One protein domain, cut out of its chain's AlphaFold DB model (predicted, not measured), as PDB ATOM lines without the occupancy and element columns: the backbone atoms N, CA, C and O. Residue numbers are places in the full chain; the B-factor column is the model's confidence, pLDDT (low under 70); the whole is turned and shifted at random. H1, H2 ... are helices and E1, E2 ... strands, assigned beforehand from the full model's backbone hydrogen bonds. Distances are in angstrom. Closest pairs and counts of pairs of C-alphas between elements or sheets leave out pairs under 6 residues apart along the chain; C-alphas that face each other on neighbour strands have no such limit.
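AT A GLANCE: This is residues 89 to 129, 146 to 171, 208 to 263 and 287 to 325 of the 325 residues of an uncharacterized protein of Verrucomicrobia subdivision 3 bacterium (UniProt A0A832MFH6). One twisted sheet of six strands makes a wall, with the long helices H1 and H2 side by side over one face and the short helical hairpin of H3 and H4 packed on H2; no named helix covers the other face. H1 covers E1, E2 and E3, and H2 covers E4 and E5. The printed part has 162 residues, with four named helices and six named strands in the order E1 H1 E2 E3 H2 E4 E5 H3 H4 E6. The sheet is mixed, in the order E1 E2 E3 E4 E5 E6, and the class is mixed, helices and strands. The whole is compact, with a radius of gyration of the C-alphas of 17.1 A, and only just elongated, spanning 53 by 35 by 25 A.

HOW THE PARTS SIT: Start at edge strand E1, residues 92 to 95, parallel to E2, residues 149 to 152; N 93 and O 149 are 3.0 A apart. E2 and E3, residues 156 to 163, form an antiparallel hairpin, with N 150 and O 158 at 2.8 A. E4, residues 251 to 258, is parallel to E3, with N 159 and O 253 at 2.8 A. E5, residues 293 to 299, is antiparallel to E4, with N 254 and O 296 at 2.8 A, and to edge strand E6, residues 321 to 324, with N 295 and O 323 at 2.8 A. On this sheet find H1, residues 101 to 121, at a height of 8.9 A, only just slantwise to E3 at 31 degrees on the local plane. On the same face, H2, residues 223 to 242, has a height of 9.4 A and runs slantwise to E5 at 34 degrees on the local plane. H1 and H2 touch, closest at the C-alphas of Leu 118 and Val 236, 6.5 A, with a shallow tilt of 29 degrees, opposite ways. With residues 237 to 241 alone, H2 touches H3, residues 300 to 307, about perpendicular at 80 degrees; the closest C-alphas, of Arg 238 and Ala 307, are 5.2 A apart. H3 and H4, residues 313 to 319, touch as a helical hairpin, closest at the C-alphas of Phe 306 and Phe 316, 6.4 A. Every O i to N i+4 pair is within hydrogen-bond range in H1, H3 and H4, and 11 of 16 are in H2.

IN THESE COORDINATES: Find C-alpha 92 at (110.506, 177.271, 120.941), where E1 begins. H1 runs 30.5 A, E3 23.2 A, H2 31.2 A, E4 22.3 A and E5 19.9 A. E6 ends at C-alpha 324, (120.721, 158.799, 132.739).

THE WHOLE: The C-alphas farthest apart, of Gly 98 and Gly 213, are 55.5 A apart. Look for three cuts, with C-alpha gaps of 21.6 A from 129 to 146, 20.6 A from 171 to 208 and 8.3 A from 263 to 287. Of the links printed whole, none is long. The mean pLDDT of the printed part is 83.6, with 31 residues under 70, among them 208 to 219.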
ATOM      1  N   LYS A  89     101.404 178.161 125.884       64.19
ATOM      2  CA  LYS A  89     101.980 178.289 124.544       64.19
ATOM      3  C   LYS A  89     103.379 177.689 124.621       64.19
ATOM      4  O   LYS A  89     104.163 178.115 125.468       64.19
ATOM      5  N   ALA A  90     103.646 176.681 123.795       70.56
ATOM      6  CA  ALA A  90     104.955 176.053 123.766       70.56
ATOM      7  C   ALA A  90     106.010 177.101 123.387       70.56
ATOM      8  O   ALA A  90     105.799 177.888 122.461       70.56
ATOM      9  N   GLN A  91     107.102 177.153 124.143       80.25
ATOM     10  CA  GLN A  91     108.209 178.069 123.890       80.25
ATOM     11  C   GLN A  91     109.273 177.350 123.070       80.25
ATOM     12  O   GLN A  91     109.859 176.371 123.529       80.25
ATOM     13  N   THR A  92     109.517 177.835 121.859       85.62
ATOM     14  CA  THR A  92     110.506 177.271 120.941       85.62
ATOM     15  C   THR A  92     111.609 178.276 120.663       85.62
ATOM     16  O   THR A  92     111.351 179.471 120.553       85.62
ATOM     17  N   ILE A  93     112.840 177.788 120.542       87.75
ATOM     18  CA  ILE A  93     113.980 178.587 120.087       87.75
ATOM     19  C   ILE A  93     114.496 177.963 118.795       87.75
ATOM     20  O   ILE A  93     114.783 176.768 118.759       87.75
ATOM     21  N   VAL A  94     114.624 178.768 117.743       90.62
ATOM     22  CA  VAL A  94     115.143 178.344 116.440       90.62
ATOM     23  C   VAL A  94     116.387 179.165 116.128       90.62
ATOM     24  O   VAL A  94     116.326 180.388 116.040       90.62
ATOM     25  N   VAL A  95     117.522 178.489 115.963       91.75
ATOM     26  CA  VAL A  95     118.781 179.092 115.516       91.75
ATOM     27  C   VAL A  95     119.117 178.509 114.148       91.75
ATOM     28  O   VAL A  95     119.719 177.440 114.044       91.75
ATOM     29  N   ALA A  96     118.679 179.211 113.105       90.81
ATOM     30  CA  ALA A  96     118.864 178.839 111.704       90.81
ATOM     31  C   ALA A  96     119.264 180.091 110.899       90.81
ATOM     32  O   ALA A  96     118.396 180.772 110.351       90.81
ATOM     33  N   PRO A  97     120.557 180.470 110.885       84.69
ATOM     34  CA  PRO A  97     121.016 181.735 110.301       84.69
ATOM     35  C   PRO A  97     120.755 181.857 108.792       84.69
ATOM     36  O   PRO A  97     120.756 182.970 108.273       84.69
ATOM     37  N   GLY A  98     120.545 180.739 108.087       85.44
ATOM     38  CA  GLY A  98     120.211 180.725 106.660       85.44
ATOM     39  C   GLY A  98     118.714 180.684 106.339       85.44
ATOM     40  O   GLY A  98     118.371 180.706 105.158       85.44
ATOM     41  N   ALA A  99     117.830 180.592 107.340       89.81
ATOM     42  CA  ALA A  99     116.398 180.391 107.128       89.81
ATOM     43  C   ALA A  99     115.618 181.711 107.012       89.81
ATOM     44  O   ALA A  99     115.868 182.670 107.744       89.81
ATOM     45  N   ASP A 100     114.629 181.749 106.118       91.12
ATOM     46  CA  ASP A 100     113.681 182.862 106.020       91.12
ATOM     47  C   ASP A 100     112.561 182.779 107.083       91.12
ATOM     48  O   ASP A 100     112.377 181.769 107.763       91.12
ATOM     49  N   ALA A 101     111.772 183.850 107.232       91.44
ATOM     50  CA  ALA A 101     110.717 183.925 108.249       91.44
ATOM     51  C   ALA A 101     109.626 182.848 108.100       91.44
ATOM     52  O   ALA A 101     109.052 182.408 109.097       91.44
ATOM     53  N   LYS A 102     109.330 182.411 106.871       92.12
ATOM     54  CA  LYS A 102     108.355 181.349 106.619       92.12
ATOM     55  C   LYS A 102     108.934 179.999 107.036       92.12
ATOM     56  O   LYS A 102     108.253 179.239 107.717       92.12
ATOM     57  N   GLN A 103     110.188 179.731 106.683       92.56
ATOM     58  CA  GLN A 103     110.900 178.523 107.098       92.56
ATOM     59  C   GLN A 103     111.013 178.435 108.621       92.56
ATOM     60  O   GLN A 103     110.756 177.377 109.185       92.56
ATOM     61  N   ILE A 104     111.318 179.545 109.299       92.00
ATOM     62  CA  ILE A 104     111.324 179.600 110.767       92.00
ATOM     63  C   ILE A 104     109.939 179.254 111.327       92.00
ATOM     64  O   ILE A 104     109.851 178.418 112.220       92.00
ATOM     65  N   GLY A 105     108.860 179.818 110.772       91.88
ATOM     66  CA  GLY A 105     107.494 179.502 111.206       91.88
ATOM     67  C   GLY A 105     107.121 178.025 111.029       91.88
ATOM     68  O   GLY A 105     106.501 177.437 111.912       91.88
ATOM     69  N   GLU A 106     107.541 177.402 109.926       93.88
ATOM     70  CA  GLU A 106     107.351 175.963 109.691       93.88
ATOM     71  C   GLU A 106     108.154 175.105 110.684       93.88
ATOM     72  O   GLU A 106     107.646 174.102 111.185       93.88
ATOM     73  N   ILE A 107     109.386 175.512 111.016       93.69
ATOM     74  CA  ILE A 107     110.205 174.843 112.036       93.69
ATOM     75  C   ILE A 107     109.531 174.937 113.402       93.69
ATOM     76  O   ILE A 107     109.404 173.932 114.097       93.69
ATOM     77  N   GLU A 108     109.098 176.133 113.797       92.12
ATOM     78  CA  GLU A 108     108.407 176.343 115.068       92.12
ATOM     79  C   GLU A 108     107.149 175.482 115.163       92.12
ATOM     80  O   GLU A 108     106.947 174.814 116.176       92.12
ATOM     81  N   GLU A 109     106.336 175.433 114.107       93.44
ATOM     82  CA  GLU A 109     105.145 174.587 114.052       93.44
ATOM     83  C   GLU A 109     105.488 173.107 114.288       93.44
ATOM     84  O   GLU A 109     104.924 172.480 115.193       93.44
ATOM     85  N   ASP A 110     106.449 172.566 113.535       95.69
ATOM     86  CA  ASP A 110     106.871 171.167 113.645       95.69
ATOM     87  C   ASP A 110     107.378 170.848 115.073       95.69
ATOM     88  O   ASP A 110     107.027 169.815 115.660       95.69
ATOM     89  N   LEU A 111     108.165 171.754 115.672       94.19
ATOM     90  CA  LEU A 111     108.683 171.616 117.038       94.19
ATOM     91  C   LEU A 111     107.576 171.680 118.097       94.19
ATOM     92  O   LEU A 111     107.573 170.881 119.037       94.19
ATOM     93  N   VAL A 112     106.624 172.604 117.953       93.31
ATOM     94  CA  VAL A 112     105.485 172.745 118.870       93.31
ATOM     95  C   VAL A 112     104.618 171.488 118.837       93.31
ATOM     96  O   VAL A 112     104.242 170.969 119.893       93.31
ATOM     97  N   ILE A 113     104.332 170.957 117.644       94.19
ATOM     98  CA  ILE A 113     103.559 169.722 117.478       94.19
ATOM     99  C   ILE A 113     104.286 168.555 118.150       94.19
ATOM    100  O   ILE A 113     103.681 167.831 118.946       94.19
ATOM    101  N   MET A 114     105.584 168.385 117.888       94.94
ATOM    102  CA  MET A 114     106.349 167.281 118.467       94.94
ATOM    103  C   MET A 114     106.457 167.387 119.996       94.94
ATOM    104  O   MET A 114     106.235 166.400 120.701       94.94
ATOM    105  N   SER A 115     106.703 168.586 120.529       90.44
ATOM    106  CA  SER A 115     106.689 168.831 121.976       90.44
ATOM    107  C   SER A 115     105.328 168.494 122.595       90.44
ATOM    108  O   SER A 115     105.246 167.872 123.661       90.44
ATOM    109  N   ARG A 116     104.230 168.827 121.904       89.12
ATOM    110  CA  ARG A 116     102.879 168.489 122.353       89.12
ATOM    111  C   ARG A 116     102.635 166.983 122.368       89.12
ATOM    112  O   ARG A 116     102.017 166.505 123.318       89.12
ATOM    113  N   LEU A 117     103.105 166.244 121.362       92.31
ATOM    114  CA  LEU A 117     102.992 164.782 121.312       92.31
ATOM    115  C   LEU A 117     103.756 164.123 122.466       92.31
ATOM    116  O   LEU A 117     103.182 163.305 123.182       92.31
ATOM    117  N   LEU A 118     105.002 164.542 122.703       90.94
ATOM    118  CA  LEU A 118     105.811 164.058 123.827       90.94
ATOM    119  C   LEU A 118     105.144 164.370 125.168       90.94
ATOM    120  O   LEU A 118     105.027 163.509 126.033       90.94
ATOM    121  N   SER A 119     104.646 165.594 125.332       86.62
ATOM    122  CA  SER A 119     103.975 166.017 126.564       86.62
ATOM    123  C   SER A 119     102.672 165.264 126.802       86.62
ATOM    124  O   SER A 119     102.353 164.945 127.943       86.62
ATOM    125  N   LYS A 120     101.917 164.958 125.740       87.94
ATOM    126  CA  LYS A 120     100.678 164.179 125.828       87.94
ATOM    127  C   LYS A 120     100.946 162.758 126.324       87.94
ATOM    128  O   LYS A 120     100.185 162.269 127.150       87.94
ATOM    129  N   GLU A 121     102.023 162.131 125.866       87.38
ATOM    130  CA  GLU A 121     102.417 160.793 126.319       87.38
ATOM    131  C   GLU A 121     102.744 160.774 127.821       87.38
ATOM    132  O   GLU A 121     102.312 159.888 128.555       87.38
ATOM    133  N   LEU A 122     103.417 161.818 128.314       82.62
ATOM    134  CA  LEU A 122     103.753 161.960 129.737       82.62
ATOM    135  C   LEU A 122     102.571 162.369 130.626       82.62
ATOM    136  O   LEU A 122     102.693 162.365 131.847       82.62
ATOM    137  N   GLN A 123     101.424 162.714 130.040       76.88
ATOM    138  CA  GLN A 123     100.178 162.947 130.777       76.88
ATOM    139  C   GLN A 123      99.394 161.654 131.038       76.88
ATOM    140  O   GLN A 123      98.291 161.718 131.580       76.88
ATOM    141  N   ASN A 124      99.921 160.489 130.664       75.75
ATOM    142  CA  ASN A 124      99.313 159.210 131.009       75.75
ATOM    143  C   ASN A 124      99.381 158.948 132.530       75.75
ATOM    144  O   ASN A 124     100.304 159.406 133.206       75.75
ATOM    145  N   GLU A 125      98.413 158.203 133.071       64.19
ATOM    146  CA  GLU A 125      98.313 157.856 134.501       64.19
ATOM    147  C   GLU A 125      99.583 157.177 135.033       64.19
ATOM    148  O   GLU A 125      99.981 157.406 136.173       64.19
ATOM    149  N   ASP A 126     100.284 156.428 134.181       64.94
ATOM    150  CA  ASP A 126     101.555 155.777 134.515       64.94
ATOM    151  C   ASP A 126     102.676 156.752 134.915       64.94
ATOM    152  O   ASP A 126     103.569 156.395 135.691       64.94
ATOM    153  N   PHE A 127     102.628 157.984 134.399       69.12
ATOM    154  CA  PHE A 127     103.625 159.033 134.634       69.12
ATOM    155  C   PHE A 127     103.073 160.200 135.462       69.12
ATOM    156  O   PHE A 127     103.830 161.091 135.862       69.12
ATOM    157  N   LYS A 128     101.767 160.176 135.763       62.75
ATOM    158  CA  LYS A 128     101.113 161.119 136.665       62.75
ATOM    159  C   LYS A 128     101.463 160.839 138.121       62.75
ATOM    160  O   LYS A 128     101.734 159.721 138.559       62.75
ATOM    161  N   TRP A 129     101.428 161.916 138.890       50.22
ATOM    162  CA  TRP A 129     101.460 161.876 140.341       50.22
ATOM    163  C   TRP A 129     100.038 161.782 140.906       50.22
ATOM    164  O   TRP A 129      99.144 162.469 140.416       50.22
ATOM    165  N   LYS A 146     112.096 177.847 130.449       65.88
ATOM    166  CA  LYS A 146     112.812 176.807 129.713       65.88
ATOM    167  C   LYS A 146     112.030 176.548 128.426       65.88
ATOM    168  O   LYS A 146     110.828 176.270 128.518       65.88
ATOM    169  N   PRO A 147     112.682 176.618 127.255       78.56
ATOM    170  CA  PRO A 147     112.020 176.277 126.012       78.56
ATOM    171  C   PRO A 147     111.542 174.824 126.074       78.56
ATOM    172  O   PRO A 147     112.236 173.954 126.595       78.56
ATOM    173  N   ASP A 148     110.358 174.550 125.539       84.94
ATOM    174  CA  ASP A 148     109.860 173.186 125.384       84.94
ATOM    175  C   ASP A 148     110.598 172.475 124.227       84.94
ATOM    176  O   ASP A 148     110.753 171.250 124.238       84.94
ATOM    177  N   ALA A 149     111.112 173.246 123.256       90.25
ATOM    178  CA  ALA A 149     111.995 172.750 122.204       90.25
ATOM    179  C   ALA A 149     113.032 173.789 121.732       90.25
ATOM    180  O   ALA A 149     112.781 174.992 121.711       90.25
ATOM    181  N   LEU A 150     114.191 173.307 121.297       93.06
ATOM    182  CA  LEU A 150     115.277 174.077 120.694       93.06
ATOM    183  C   LEU A 150     115.678 173.409 119.378       93.06
ATOM    184  O   LEU A 150     115.912 172.204 119.357       93.06
ATOM    185  N   TYR A 151     115.818 174.176 118.304       94.44
ATOM    186  CA  TYR A 151     116.435 173.718 117.064       94.44
ATOM    187  C   TYR A 151     117.695 174.524 116.778       94.44
ATOM    188  O   TYR A 151     117.672 175.756 116.784       94.44
ATOM    189  N   LEU A 152     118.785 173.807 116.524       93.44
ATOM    190  CA  LEU A 152     120.067 174.357 116.112       93.44
ATOM    191  C   LEU A 152     120.432 173.748 114.758       93.44
ATOM    192  O   LEU A 152     120.664 172.537 114.669       93.44
ATOM    193  N   GLU A 153     120.506 174.579 113.720       90.62
ATOM    194  CA  GLU A 153     120.909 174.138 112.384       90.62
ATOM    195  C   GLU A 153     122.289 173.450 112.430       90.62
ATOM    196  O   GLU A 153     123.232 173.941 113.054       90.62
ATOM    197  N   GLY A 154     122.409 172.269 111.819       89.31
ATOM    198  CA  GLY A 154     123.619 171.441 111.826       89.31
ATOM    199  C   GLY A 154     123.770 170.516 113.040       89.31
ATOM    200  O   GLY A 154     124.577 169.588 112.994       89.31
ATOM    201  N   SER A 155     123.002 170.719 114.116       90.88
ATOM    202  CA  SER A 155     123.002 169.834 115.296       90.88
ATOM    203  C   SER A 155     121.699 169.043 115.435       90.88
ATOM    204  O   SER A 155     121.725 167.852 115.768       90.88
ATOM    205  N   GLY A 156     120.572 169.694 115.150       93.19
ATOM    206  CA  GLY A 156     119.231 169.128 115.186       93.19
ATOM    207  C   GLY A 156     118.344 169.710 116.288       93.19
ATOM    208  O   GLY A 156     118.552 170.832 116.753       93.19
ATOM    209  N   ALA A 157     117.326 168.948 116.689       95.56
ATOM    210  CA  ALA A 157     116.286 169.377 117.620       95.56
ATOM    211  C   ALA A 157     116.471 168.761 119.015       95.56
ATOM    212  O   ALA A 157     116.773 167.573 119.154       95.56
ATOM    213  N   VAL A 158     116.234 169.559 120.055       94.88
ATOM    214  CA  VAL A 158     116.235 169.162 121.464       94.88
ATOM    215  C   VAL A 158     114.870 169.472 122.066       94.88
ATOM    216  O   VAL A 158     114.414 170.607 122.008       94.88
ATOM    217  N   PHE A 159     114.232 168.474 122.665       93.69
ATOM    218  CA  PHE A 159     112.943 168.583 123.341       93.69
ATOM    219  C   PHE A 159     113.134 168.405 124.841       93.69
ATOM    220  O   PHE A 159     113.803 167.462 125.269       93.69
ATOM    221  N   PHE A 160     112.535 169.284 125.637       89.75
ATOM    222  CA  PHE A 160     112.682 169.270 127.087       89.75
ATOM    223  C   PHE A 160     111.397 168.800 127.753       89.75
ATOM    224  O   PHE A 160     110.367 169.456 127.673       89.75
ATOM    225  N   GLN A 161     111.482 167.688 128.475       87.75
ATOM    226  CA  GLN A 161     110.361 167.093 129.186       87.75
ATOM    227  C   GLN A 161     110.645 167.009 130.683       87.75
ATOM    228  O   GLN A 161     111.794 166.945 131.117       87.75
ATOM    229  N   GLU A 162     109.585 166.977 131.483       82.00
ATOM    230  CA  GLU A 162     109.677 166.901 132.938       82.00
ATOM    231  C   GLU A 162     108.849 165.748 133.487       82.00
ATOM    232  O   GLU A 162     107.718 165.518 133.059       82.00
ATOM    233  N   VAL A 163     109.413 165.047 134.471       83.19
ATOM    234  CA  VAL A 163     108.724 163.999 135.230       83.19
ATOM    235  C   VAL A 163     108.811 164.272 136.730       83.19
ATOM    236  O   VAL A 163     109.727 164.935 137.220       83.19
ATOM    237  N   ARG A 164     107.830 163.761 137.477       76.75
ATOM    238  CA  ARG A 164     107.679 163.977 138.929       76.75
ATOM    239  C   ARG A 164     108.094 162.754 139.759       76.75
ATOM    240  O   ARG A 164     107.605 162.557 140.864       76.75
ATOM    241  N   PHE A 165     108.965 161.909 139.216       77.75
ATOM    242  CA  PHE A 165     109.524 160.741 139.897       77.75
ATOM    243  C   PHE A 165     111.022 160.625 139.575       77.75
ATOM    244  O   PHE A 165     111.459 161.138 138.540       77.75
ATOM    245  N   PRO A 166     111.825 160.001 140.453       80.12
ATOM    246  CA  PRO A 166     113.264 159.888 140.241       80.12
ATOM    247  C   PRO A 166     113.585 158.930 139.085       80.12
ATOM    248  O   PRO A 166     112.980 157.865 138.960       80.12
ATOM    249  N   LEU A 167     114.558 159.309 138.251       83.94
ATOM    250  CA  LEU A 167     115.016 158.509 137.103       83.94
ATOM    251  C   LEU A 167     116.172 157.561 137.454       83.94
ATOM    252  O   LEU A 167     116.479 156.658 136.679       83.94
ATOM    253  N   LEU A 168     116.799 157.759 138.614       83.31
ATOM    254  CA  LEU A 168     117.845 156.908 139.169       83.31
ATOM    255  C   LEU A 168     117.478 156.501 140.598       83.31
ATOM    256  O   LEU A 168     116.766 157.247 141.281       83.31
ATOM    257  N   PRO A 169     117.976 155.348 141.083       75.19
ATOM    258  CA  PRO A 169     117.946 155.075 142.510       75.19
ATOM    259  C   PRO A 169     118.661 156.227 143.215       75.19
ATOM    260  O   PRO A 169     119.704 156.678 142.740       75.19
ATOM    261  N   ASN A 170     118.084 156.726 144.310       62.94
ATOM    262  CA  ASN A 170     118.695 157.793 145.093       62.94
ATOM    263  C   ASN A 170     120.056 157.287 145.582       62.94
ATOM    264  O   ASN A 170     120.128 156.506 146.530       62.94
ATOM    265  N   ALA A 171     121.120 157.642 144.867       53.31
ATOM    266  CA  ALA A 171     122.461 157.315 145.283       53.31
ATOM    267  C   ALA A 171     122.684 158.113 146.561       53.31
ATOM    268  O   ALA A 171     122.635 159.343 146.536       53.31
ATOM    269  N   SER A 208     109.283 168.180 156.783       42.78
ATOM    270  CA  SER A 208     108.209 167.483 156.078       42.78
ATOM    271  C   SER A 208     107.366 168.518 155.344       42.78
ATOM    272  O   SER A 208     106.687 169.322 155.977       42.78
ATOM    273  N   ILE A 209     107.400 168.507 154.011       45.88
ATOM    274  CA  ILE A 209     106.402 169.233 153.224       45.88
ATOM    275  C   ILE A 209     105.045 168.608 153.553       45.88
ATOM    276  O   ILE A 209     104.906 167.392 153.454       45.88
ATOM    277  N   MET A 210     104.060 169.411 153.946       44.19
ATOM    278  CA  MET A 210     102.679 168.949 154.054       44.19
ATOM    279  C   MET A 210     101.923 169.326 152.782       44.19
ATOM    280  O   MET A 210     101.889 170.497 152.411       44.19
ATOM    281  N   VAL A 211     101.331 168.338 152.116       46.91
ATOM    282  CA  VAL A 211     100.379 168.535 151.012       46.91
ATOM    283  C   VAL A 211      99.059 167.936 151.478       46.91
ATOM    284  O   VAL A 211      99.037 166.785 151.905       46.91
ATOM    285  N   ASP A 212      97.989 168.731 151.477       44.81
ATOM    286  CA  ASP A 212      96.656 168.319 151.945       44.81
ATOM    287  C   ASP A 212      96.642 167.704 153.362       44.81
ATOM    288  O   ASP A 212      95.903 166.770 153.650       44.81
ATOM    289  N   GLY A 213      97.488 168.211 154.268       45.97
ATOM    290  CA  GLY A 213      97.568 167.732 155.656       45.97
ATOM    291  C   GLY A 213      98.347 166.423 155.853       45.97
ATOM    292  O   GLY A 213      98.448 165.947 156.983       45.97
ATOM    293  N   HIS A 214      98.943 165.864 154.796       45.41
ATOM    294  CA  HIS A 214      99.771 164.660 154.862       45.41
ATOM    295  C   HIS A 214     101.250 164.969 154.588       45.41
ATOM    296  O   HIS A 214     101.552 165.823 153.748       45.41
ATOM    297  N   PRO A 215     102.197 164.268 155.251       51.66
ATOM    298  CA  PRO A 215     103.606 164.335 154.887       51.66
ATOM    299  C   PRO A 215     103.783 163.937 153.419       51.66
ATOM    300  O   PRO A 215     103.402 162.843 153.008       51.66
ATOM    301  N   PHE A 216     104.371 164.824 152.627       52.75
ATOM    302  CA  PHE A 216     104.754 164.550 151.256       52.75
ATOM    303  C   PHE A 216     105.855 163.490 151.251       52.75
ATOM    304  O   PHE A 216     106.973 163.734 151.712       52.75
ATOM    305  N   VAL A 217     105.532 162.313 150.724       56.78
ATOM    306  CA  VAL A 217     106.491 161.231 150.512       56.78
ATOM    307  C   VAL A 217     106.834 161.212 149.020       56.78
ATOM    308  O   VAL A 217     105.943 160.937 148.213       56.78
ATOM    309  N   PRO A 218     108.082 161.528 148.615       59.62
ATOM    310  CA  PRO A 218     108.503 161.347 147.230       59.62
ATOM    311  C   PRO A 218     108.353 159.864 146.827       59.62
ATOM    312  O   PRO A 218     108.582 158.995 147.670       59.62
ATOM    313  N   PRO A 219     107.986 159.523 145.574       66.50
ATOM    314  CA  PRO A 219     107.827 158.160 145.138       66.50
ATOM    315  C   PRO A 219     109.202 157.531 145.198       66.50
ATOM    316  O   PRO A 219     110.196 158.171 144.820       66.50
ATOM    317  N   PRO A 220     109.267 156.271 145.623       74.56
ATOM    318  CA  PRO A 220     110.486 155.521 145.463       74.56
ATOM    319  C   PRO A 220     110.853 155.448 143.978       74.56
ATOM    320  O   PRO A 220     110.001 155.532 143.087       74.56
ATOM    321  N   TYR A 221     112.144 155.275 143.723       82.12
ATOM    322  CA  TYR A 221     112.610 154.879 142.406       82.12
ATOM    323  C   TYR A 221     111.964 153.552 141.991       82.12
ATOM    324  O   TYR A 221     111.978 152.583 142.748       82.12
ATOM    325  N   ASP A 222     111.419 153.528 140.776       86.12
ATOM    326  CA  ASP A 222     110.816 152.358 140.144       86.12
ATOM    327  C   ASP A 222     111.445 152.174 138.756       86.12
ATOM    328  O   ASP A 222     111.163 152.923 137.815       86.12
ATOM    329  N   ALA A 223     112.299 151.156 138.630       89.94
ATOM    330  CA  ALA A 223     112.974 150.831 137.378       89.94
ATOM    331  C   ALA A 223     111.984 150.466 136.260       89.94
ATOM    332  O   ALA A 223     112.172 150.876 135.117       89.94
ATOM    333  N   ALA A 224     110.897 149.756 136.577       90.75
ATOM    334  CA  ALA A 224     109.899 149.361 135.586       90.75
ATOM    335  C   ALA A 224     109.111 150.573 135.070       90.75
ATOM    336  O   ALA A 224     108.729 150.620 133.901       90.75
ATOM    337  N   ARG A 225     108.881 151.585 135.914       89.06
ATOM    338  CA  ARG A 225     108.308 152.868 135.476       89.06
ATOM    339  C   ARG A 225     109.257 153.629 134.547       89.06
ATOM    340  O   ARG A 225     108.798 154.185 133.552       89.06
ATOM    341  N   VAL A 226     110.561 153.630 134.829       90.62
ATOM    342  CA  VAL A 226     111.570 154.264 133.959       90.62
ATOM    343  C   VAL A 226     111.693 153.545 132.609       90.62
ATOM    344  O   VAL A 226     111.790 154.212 131.582       90.62
ATOM    345  N   GLU A 227     111.636 152.214 132.569       92.56
ATOM    346  CA  GLU A 227     111.643 151.470 131.298       92.56
ATOM    347  C   GLU A 227     110.388 151.746 130.462       92.56
ATOM    348  O   GLU A 227     110.493 152.068 129.278       92.56
ATOM    349  N   ARG A 228     109.203 151.761 131.087       92.44
ATOM    350  CA  ARG A 228     107.959 152.150 130.400       92.44
ATOM    351  C   ARG A 228     108.030 153.566 129.831       92.44
ATOM    352  O   ARG A 228     107.587 153.795 128.710       92.44
ATOM    353  N   LEU A 229     108.633 154.505 130.566       92.50
ATOM    354  CA  LEU A 229     108.875 155.867 130.083       92.50
ATOM    355  C   LEU A 229     109.727 155.867 128.807       92.50
ATOM    356  O   LEU A 229     109.384 156.554 127.847       92.50
ATOM    357  N   LYS A 230     110.826 155.103 128.779       93.69
ATOM    358  CA  LYS A 230     111.680 154.992 127.585       93.69
ATOM    359  C   LYS A 230     110.887 154.458 126.398       93.69
ATOM    360  O   LYS A 230     110.931 155.061 125.328       93.69
ATOM    361  N   ASP A 231     110.139 153.375 126.590       93.56
ATOM    362  CA  ASP A 231     109.356 152.734 125.531       93.56
ATOM    363  C   ASP A 231     108.298 153.668 124.936       93.56
ATOM    364  O   ASP A 231     108.210 153.809 123.712       93.56
ATOM    365  N   SER A 232     107.557 154.371 125.796       92.69
ATOM    366  CA  SER A 232     106.601 155.408 125.400       92.69
ATOM    367  C   SER A 232     107.266 156.514 124.573       92.69
ATOM    368  O   SER A 232     106.784 156.864 123.493       92.69
ATOM    369  N   LEU A 233     108.419 157.029 125.016       94.19
ATOM    370  CA  LEU A 233     109.148 158.070 124.284       94.19
ATOM    371  C   LEU A 233     109.652 157.575 122.923       94.19
ATOM    372  O   LEU A 233     109.515 158.289 121.928       94.19
ATOM    373  N   PHE A 234     110.185 156.352 122.839       94.38
ATOM    374  CA  PHE A 234     110.620 155.763 121.569       94.38
ATOM    375  C   PHE A 234     109.470 155.559 120.584       94.38
ATOM    376  O   PHE A 234     109.643 155.795 119.387       94.38
ATOM    377  N   SER A 235     108.292 155.177 121.078       91.69
ATOM    378  CA  SER A 235     107.085 155.070 120.258       91.69
ATOM    379  C   SER A 235     106.701 156.426 119.651       91.69
ATOM    380  O   SER A 235     106.498 156.542 118.439       91.69
ATOM    381  N   VAL A 236     106.691 157.486 120.467       94.38
ATOM    382  CA  VAL A 236     106.338 158.842 120.016       94.38
ATOM    383  C   VAL A 236     107.382 159.423 119.064       94.38
ATOM    384  O   VAL A 236     107.004 160.114 118.114       94.38
ATOM    385  N   LEU A 237     108.668 159.110 119.258       94.94
ATOM    386  CA  LEU A 237     109.771 159.576 118.408       94.94
ATOM    387  C   LEU A 237     109.606 159.215 116.929       94.94
ATOM    388  O   LEU A 237     110.148 159.925 116.085       94.94
ATOM    389  N   ARG A 238     108.795 158.205 116.589       94.06
ATOM    390  CA  ARG A 238     108.399 157.922 115.200       94.06
ATOM    391  C   ARG A 238     107.859 159.163 114.477       94.06
ATOM    392  O   ARG A 238     108.127 159.355 113.295       94.06
ATOM    393  N   ASN A 239     107.121 160.016 115.190       94.94
ATOM    394  CA  ASN A 239     106.499 161.220 114.636       94.94
ATOM    395  C   ASN A 239     107.506 162.328 114.310       94.94
ATOM    396  O   ASN A 239     107.172 163.232 113.547       94.94
ATOM    397  N   ALA A 240     108.741 162.248 114.818       94.44
ATOM    398  CA  ALA A 240     109.784 163.217 114.495       94.44
ATOM    399  C   ALA A 240     110.233 163.139 113.021       94.44
ATOM    400  O   ALA A 240     110.922 164.038 112.547       94.44
ATOM    401  N   THR A 241     109.792 162.119 112.265       95.25
ATOM    402  CA  THR A 241     109.939 162.069 110.799       95.25
ATOM    403  C   THR A 241     109.335 163.299 110.108       95.25
ATOM    404  O   THR A 241     109.861 163.746 109.090       95.25
ATOM    405  N   ASN A 242     108.296 163.892 110.714       95.44
ATOM    406  CA  ASN A 242     107.565 165.039 110.178       95.44
ATOM    407  C   ASN A 242     108.288 166.382 110.362       95.44
ATOM    408  O   ASN A 242     107.821 167.376 109.824       95.44
ATOM    409  N   ILE A 243     109.401 166.433 111.103       94.19
ATOM    410  CA  ILE A 243     110.163 167.674 111.285       94.19
ATOM    411  C   ILE A 243     110.985 167.927 110.019       94.19
ATOM    412  O   ILE A 243     111.998 167.262 109.783       94.19
ATOM    413  N   ARG A 244     110.538 168.886 109.205       91.94
ATOM    414  CA  ARG A 244     111.032 169.105 107.835       91.94
ATOM    415  C   ARG A 244     112.452 169.651 107.768       91.94
ATOM    416  O   ARG A 244     113.189 169.320 106.846       91.94
ATOM    417  N   ALA A 245     112.841 170.471 108.740       91.81
ATOM    418  CA  ALA A 245     114.153 171.115 108.745       91.81
ATOM    419  C   ALA A 245     115.301 170.205 109.196       91.81
ATOM    420  O   ALA A 245     116.460 170.598 109.083       91.81
ATOM    421  N   LEU A 246     115.010 169.001 109.705       93.50
ATOM    422  CA  LEU A 246     116.058 168.086 110.142       93.50
ATOM    423  C   LEU A 246     116.704 167.370 108.960       93.50
ATOM    424  O   LEU A 246     116.043 166.630 108.226       93.50
ATOM    425  N   LYS A 247     118.022 167.516 108.839       94.81
ATOM    426  CA  LYS A 247     118.823 166.737 107.886       94.81
ATOM    427  C   LYS A 247     118.982 165.289 108.373       94.81
ATOM    428  O   LYS A 247     118.940 165.052 109.580       94.81
ATOM    429  N   PRO A 248     119.196 164.301 107.484       95.31
ATOM    430  CA  PRO A 248     119.313 162.888 107.869       95.31
ATOM    431  C   PRO A 248     120.372 162.599 108.952       95.31
ATOM    432  O   PRO A 248     120.200 161.701 109.780       95.31
ATOM    433  N   GLU A 249     121.465 163.356 108.946       94.81
ATOM    434  CA  GLU A 249     122.591 163.272 109.875       94.81
ATOM    435  C   GLU A 249     122.371 164.007 111.204       94.81
ATOM    436  O   GLU A 249     123.071 163.718 112.179       94.81
ATOM    437  N   GLU A 250     121.403 164.924 111.256       96.00
ATOM    438  CA  GLU A 250     121.060 165.678 112.457       96.00
ATOM    439  C   GLU A 250     120.313 164.809 113.467       96.00
ATOM    440  O   GLU A 250     119.784 163.730 113.166       96.00
ATOM    441  N   TYR A 251     120.289 165.282 114.710       96.62
ATOM    442  CA  TYR A 251     119.780 164.507 115.826       96.62
ATOM    443  C   TYR A 251     118.452 165.036 116.346       96.62
ATOM    444  O   TYR A 251     118.220 166.237 116.438       96.62
ATOM    445  N   VAL A 252     117.610 164.109 116.781       96.88
ATOM    446  CA  VAL A 252     116.476 164.379 117.656       96.88
ATOM    447  C   VAL A 252     116.889 163.955 119.058       96.88
ATOM    448  O   VAL A 252     117.222 162.790 119.289       96.88
ATOM    449  N   THR A 253     116.899 164.904 119.987       96.38
ATOM    450  CA  THR A 253     117.257 164.680 121.388       96.38
ATOM    451  C   THR A 253     116.059 164.970 122.276       96.38
ATOM    452  O   THR A 253     115.455 166.029 122.169       96.38
ATOM    453  N   VAL A 254     115.726 164.060 123.183       95.25
ATOM    454  CA  VAL A 254     114.735 164.278 124.240       95.25
ATOM    455  C   VAL A 254     115.474 164.287 125.568       95.25
ATOM    456  O   VAL A 254     116.060 163.277 125.955       95.25
ATOM    457  N   ALA A 255     115.466 165.429 126.247       92.19
ATOM    458  CA  ALA A 255     116.011 165.609 127.581       92.19
ATOM    459  C   ALA A 255     114.861 165.593 128.592       92.19
ATOM    460  O   ALA A 255     114.038 166.504 128.631       92.19
ATOM    461  N   VAL A 256     114.800 164.544 129.404       89.81
ATOM    462  CA  VAL A 256     113.817 164.373 130.467       89.81
ATOM    463  C   VAL A 256     114.477 164.698 131.795       89.81
ATOM    464  O   VAL A 256     115.426 164.034 132.205       89.81
ATOM    465  N   THR A 257     113.965 165.700 132.488       84.94
ATOM    466  CA  THR A 257     114.442 166.087 133.812       84.94
ATOM    467  C   THR A 257     113.465 165.629 134.884       84.94
ATOM    468  O   THR A 257     112.273 165.936 134.803       84.94
ATOM    469  N   SER A 258     113.947 164.930 135.913       75.75
ATOM    470  CA  SER A 258     113.152 164.739 137.127       75.75
ATOM    471  C   SER A 258     113.168 166.028 137.924       75.75
ATOM    472  O   SER A 258     114.236 166.597 138.135       75.75
ATOM    473  N   ILE A 259     112.028 166.486 138.420       62.78
ATOM    474  CA  ILE A 259     112.055 167.628 139.331       62.78
ATOM    475  C   ILE A 259     112.694 167.156 140.639       62.78
ATOM    476  O   ILE A 259     112.223 166.159 141.200       62.78
ATOM    477  N   PRO A 260     113.760 167.820 141.128       49.97
ATOM    478  CA  PRO A 260     114.305 167.520 142.432       49.97
ATOM    479  C   PRO A 260     113.207 167.873 143.421       49.97
ATOM    480  O   PRO A 260     112.927 169.039 143.699       49.97
ATOM    481  N   MET A 261     112.540 166.854 143.947       47.47
ATOM    482  CA  MET A 261     111.680 167.001 145.108       47.47
ATOM    483  C   MET A 261     112.584 167.145 146.325       47.47
ATOM    484  O   MET A 261     112.686 166.274 147.182       47.47
ATOM    485  N   SER A 262     113.283 168.276 146.356       42.34
ATOM    486  CA  SER A 262     113.807 168.827 147.582       42.34
ATOM    487  C   SER A 262     112.612 169.026 148.504       42.34
ATOM    488  O   SER A 262     111.653 169.718 148.164       42.34
ATOM    489  N   THR A 263     112.685 168.444 149.696       39.31
ATOM    490  CA  THR A 263     111.801 168.773 150.822       39.31
ATOM    491  C   THR A 263     111.955 170.221 151.289       39.31
ATOM    492  O   THR A 263     111.282 170.667 152.214       39.31
ATOM    493  N   THR A 287     119.865 171.743 149.329       39.66
ATOM    494  CA  THR A 287     119.352 170.978 148.187       39.66
ATOM    495  C   THR A 287     120.105 169.648 148.118       39.66
ATOM    496  O   THR A 287     121.121 169.525 147.449       39.66
ATOM    497  N   THR A 288     119.637 168.630 148.838       44.03
ATOM    498  CA  THR A 288     120.283 167.300 148.854       44.03
ATOM    499  C   THR A 288     119.789 166.346 147.764       44.03
ATOM    500  O   THR A 288     120.264 165.218 147.682       44.03
ATOM    501  N   GLY A 289     118.878 166.775 146.888       49.38
ATOM    502  CA  GLY A 289     118.466 165.989 145.724       49.38
ATOM    503  C   GLY A 289     119.186 166.449 144.460       49.38
ATOM    504  O   GLY A 289     118.824 167.490 143.914       49.38
ATOM    505  N   ARG A 290     120.159 165.671 143.961       53.28
ATOM    506  CA  ARG A 290     120.629 165.827 142.573       53.28
ATOM    507  C   ARG A 290     119.437 165.568 141.646       53.28
ATOM    508  O   ARG A 290     118.810 164.514 141.708       53.28
ATOM    509  N   GLN A 291     119.105 166.551 140.816       66.94
ATOM    510  CA  GLN A 291     118.132 166.399 139.740       66.94
ATOM    511  C   GLN A 291     118.678 165.393 138.726       66.94
ATOM    512  O   GLN A 291     119.720 165.646 138.128       66.94
ATOM    513  N   SER A 292     117.984 164.268 138.535       77.00
ATOM    514  CA  SER A 292     118.363 163.298 137.510       77.00
ATOM    515  C   SER A 292     117.904 163.760 136.129       77.00
ATOM    516  O   SER A 292     116.799 164.293 135.962       77.00
ATOM    517  N   VAL A 293     118.736 163.516 135.125       85.56
ATOM    518  CA  VAL A 293     118.459 163.831 133.726       85.56
ATOM    519  C   VAL A 293     118.617 162.572 132.888       85.56
ATOM    520  O   VAL A 293     119.669 161.941 132.889       85.56
ATOM    521  N   MET A 294     117.580 162.222 132.129       91.31
ATOM    522  CA  MET A 294     117.658 161.225 131.066       91.31
ATOM    523  C   MET A 294     117.717 161.920 129.711       91.31
ATOM    524  O   MET A 294     116.874 162.753 129.399       91.31
ATOM    525  N   THR A 295     118.665 161.538 128.866       93.94
ATOM    526  CA  THR A 295     118.732 161.991 127.475       93.94
ATOM    527  C   THR A 295     118.578 160.808 126.535       93.94
ATOM    528  O   THR A 295     119.326 159.838 126.662       93.94
ATOM    529  N   ILE A 296     117.661 160.907 125.574       96.00
ATOM    530  CA  ILE A 296     117.525 159.982 124.444       96.00
ATOM    531  C   ILE A 296     117.911 160.747 123.184       96.00
ATOM    532  O   ILE A 296     117.304 161.770 122.889       96.00
ATOM    533  N   ARG A 297     118.904 160.266 122.438       96.56
ATOM    534  CA  ARG A 297     119.376 160.900 121.202       96.56
ATOM    535  C   ARG A 297     119.364 159.908 120.046       96.56
ATOM    536  O   ARG A 297     119.970 158.844 120.143       96.56
ATOM    537  N   VAL A 298     118.720 160.281 118.942       97.12
ATOM    538  CA  VAL A 298     118.581 159.467 117.719       97.12
ATOM    539  C   VAL A 298     118.873 160.308 116.479       97.12
ATOM    540  O   VAL A 298     118.665 161.517 116.505       97.12
ATOM    541  N   LYS A 299     119.365 159.700 115.393       97.31
ATOM    542  CA  LYS A 299     119.528 160.398 114.104       97.31
ATOM    543  C   LYS A 299     118.198 160.483 113.365       97.31
ATOM    544  O   LYS A 299     117.412 159.535 113.412       97.31
ATOM    545  N   LYS A 300     117.984 161.558 112.606       96.88
ATOM    546  CA  LYS A 300     116.793 161.714 111.759       96.88
ATOM    547  C   LYS A 300     116.657 160.578 110.741       96.88
ATOM    548  O   LYS A 300     115.570 160.029 110.604       96.88
ATOM    549  N   ALA A 301     117.755 160.141 110.120       97.00
ATOM    550  CA  ALA A 301     117.743 159.004 109.194       97.00
ATOM    551  C   ALA A 301     117.207 157.707 109.833       97.00
ATOM    552  O   ALA A 301     116.487 156.943 109.189       97.00
ATOM    553  N   ASP A 302     117.539 157.459 111.103       96.88
ATOM    554  CA  ASP A 302     117.068 156.275 111.826       96.88
ATOM    555  C   ASP A 302     115.597 156.413 112.234       96.88
ATOM    556  O   ASP A 302     114.852 155.436 112.156       96.88
ATOM    557  N   VAL A 303     115.157 157.625 112.598       96.50
ATOM    558  CA  VAL A 303     113.735 157.937 112.823       96.50
ATOM    559  C   VAL A 303     112.927 157.685 111.552       96.50
ATOM    560  O   VAL A 303     111.877 157.050 111.612       96.50
ATOM    561  N   ASP A 304     113.424 158.124 110.398       96.38
ATOM    562  CA  ASP A 304     112.749 157.942 109.111       96.38
ATOM    563  C   ASP A 304     112.678 156.471 108.712       96.38
ATOM    564  O   ASP A 304     111.628 155.986 108.288       96.38
ATOM    565  N   ALA A 305     113.768 155.726 108.909       96.25
ATOM    566  CA  ALA A 305     113.784 154.288 108.675       96.25
ATOM    567  C   ALA A 305     112.809 153.545 109.606       96.25
ATOM    568  O   ALA A 305     112.098 152.647 109.154       96.25
ATOM    569  N   PHE A 306     112.725 153.935 110.882       95.50
ATOM    570  CA  PHE A 306     111.745 153.392 111.824       95.50
ATOM    571  C   PHE A 306     110.307 153.742 111.417       95.50
ATOM    572  O   PHE A 306     109.442 152.866 111.365       95.50
ATOM    573  N   ALA A 307     110.048 154.994 111.037       94.38
ATOM    574  CA  ALA A 307     108.729 155.442 110.609       94.38
ATOM    575  C   ALA A 307     108.229 154.712 109.354       94.38
ATOM    576  O   ALA A 307     107.046 154.366 109.283       94.38
ATOM    577  N   GLN A 308     109.139 154.414 108.425       94.50
ATOM    578  CA  GLN A 308     108.893 153.645 107.202       94.50
ATOM    579  C   GLN A 308     108.811 152.124 107.432       94.50
ATOM    580  O   GLN A 308     108.586 151.384 106.479       94.50
ATOM    581  N   GLY A 309     109.011 151.637 108.662       93.38
ATOM    582  CA  GLY A 309     108.984 150.205 108.986       93.38
ATOM    583  C   GLY A 309     110.225 149.424 108.536       93.38
ATOM    584  O   GLY A 309     110.217 148.199 108.569       93.38
ATOM    585  N   LYS A 310     111.299 150.114 108.128       95.31
ATOM    586  CA  LYS A 310     112.591 149.502 107.761       95.31
ATOM    587  C   LYS A 310     113.407 149.076 108.982       95.31
ATOM    588  O   LYS A 310     114.296 148.241 108.858       95.31
ATOM    589  N   LEU A 311     113.128 149.671 110.142       94.12
ATOM    590  CA  LEU A 311     113.662 149.262 111.438       94.12
ATOM    591  C   LEU A 311     112.506 148.824 112.334       94.12
ATOM    592  O   LEU A 311     111.461 149.474 112.357       94.12
ATOM    593  N   SER A 312     112.702 147.751 113.098       94.38
ATOM    594  CA  SER A 312     111.816 147.435 114.221       94.38
ATOM    595  C   SER A 312     112.062 148.394 115.392       94.38
ATOM    596  O   SER A 312     113.093 149.067 115.451       94.38
ATOM    597  N   LEU A 313     111.138 148.435 116.357       92.19
ATOM    598  CA  LEU A 313     111.305 149.242 117.572       92.19
ATOM    599  C   LEU A 313     112.594 148.871 118.326       92.19
ATOM    600  O   LEU A 313     113.343 149.752 118.733       92.19
ATOM    601  N   GLU A 314     112.893 147.579 118.447       93.44
ATOM    602  CA  GLU A 314     114.102 147.083 119.117       93.44
ATOM    603  C   GLU A 314     115.383 147.506 118.383       93.44
ATOM    604  O   GLU A 314     116.338 147.989 118.991       93.44
ATOM    605  N   GLN A 315     115.401 147.405 117.051       94.50
ATOM    606  CA  GLN A 315     116.534 147.874 116.246       94.50
ATOM    607  C   GLN A 315     116.714 149.392 116.344       94.50
ATOM    608  O   GLN A 315     117.844 149.876 116.374       94.50
ATOM    609  N   PHE A 316     115.612 150.140 116.405       94.62
ATOM    610  CA  PHE A 316     115.630 151.586 116.572       94.62
ATOM    611  C   PHE A 316     116.177 151.994 117.949       94.62
ATOM    612  O   PHE A 316     117.078 152.830 118.016       94.62
ATOM    613  N   LYS A 317     115.727 151.342 119.031       94.06
ATOM    614  CA  LYS A 317     116.260 151.538 120.392       94.06
ATOM    615  C   LYS A 317     117.769 151.294 120.456       94.06
ATOM    616  O   LYS A 317     118.488 152.111 121.018       94.06
ATOM    617  N   ASN A 318     118.261 150.231 119.816       95.31
ATOM    618  CA  ASN A 318     119.692 149.895 119.801       95.31
ATOM    619  C   ASN A 318     120.572 150.933 119.087       95.31
ATOM    620  O   ASN A 318     121.771 151.007 119.344       95.31
ATOM    621  N   LYS A 319     119.996 151.738 118.189       95.12
ATOM    622  CA  LYS A 319     120.701 152.846 117.531       95.12
ATOM    623  C   LYS A 319     120.662 154.148 118.328       95.12
ATOM    624  O   LYS A 319     121.406 155.079 118.017       95.12
ATOM    625  N   ALA A 320     119.800 154.235 119.335       95.19
ATOM    626  CA  ALA A 320     119.676 155.411 120.171       95.19
ATOM    627  C   ALA A 320     120.798 155.478 121.210       95.19
ATOM    628  O   ALA A 320     121.181 154.479 121.815       95.19
ATOM    629  N   SER A 321     121.286 156.685 121.483       96.00
ATOM    630  CA  SER A 321     122.122 156.932 122.653       96.00
ATOM    631  C   SER A 321     121.227 157.342 123.816       96.00
ATOM    632  O   SER A 321     120.631 158.420 123.788       96.00
ATOM    633  N   VAL A 322     121.126 156.478 124.826       94.62
ATOM    634  CA  VAL A 322     120.382 156.748 126.062       94.62
ATOM    635  C   VAL A 322     121.367 156.908 127.212       94.62
ATOM    636  O   VAL A 322     122.242 156.066 127.405       94.62
ATOM    637  N   ARG A 323     121.237 157.990 127.979       92.81
ATOM    638  CA  ARG A 323     122.025 158.235 129.197       92.81
ATOM    639  C   ARG A 323     121.103 158.709 130.304       92.81
ATOM    640  O   ARG A 323     120.182 159.468 130.023       92.81
ATOM    641  N   ILE A 324     121.365 158.278 131.532       89.06
ATOM    642  CA  ILE A 324     120.721 158.799 132.739       89.06
ATOM    643  C   ILE A 324     121.835 159.130 133.731       89.06
ATOM    644  O   ILE A 324     122.729 158.302 133.916       89.06
ATOM    645  N   TYR A 325     121.808 160.327 134.306       82.81
ATOM    646  CA  TYR A 325     122.785 160.816 135.281       82.81
ATOM    647  C   TYR A 325     122.127 161.718 136.325       82.81
ATOM    648  O   TYR A 325     120.983 162.165 136.077       82.81
TER     649      TYR A 325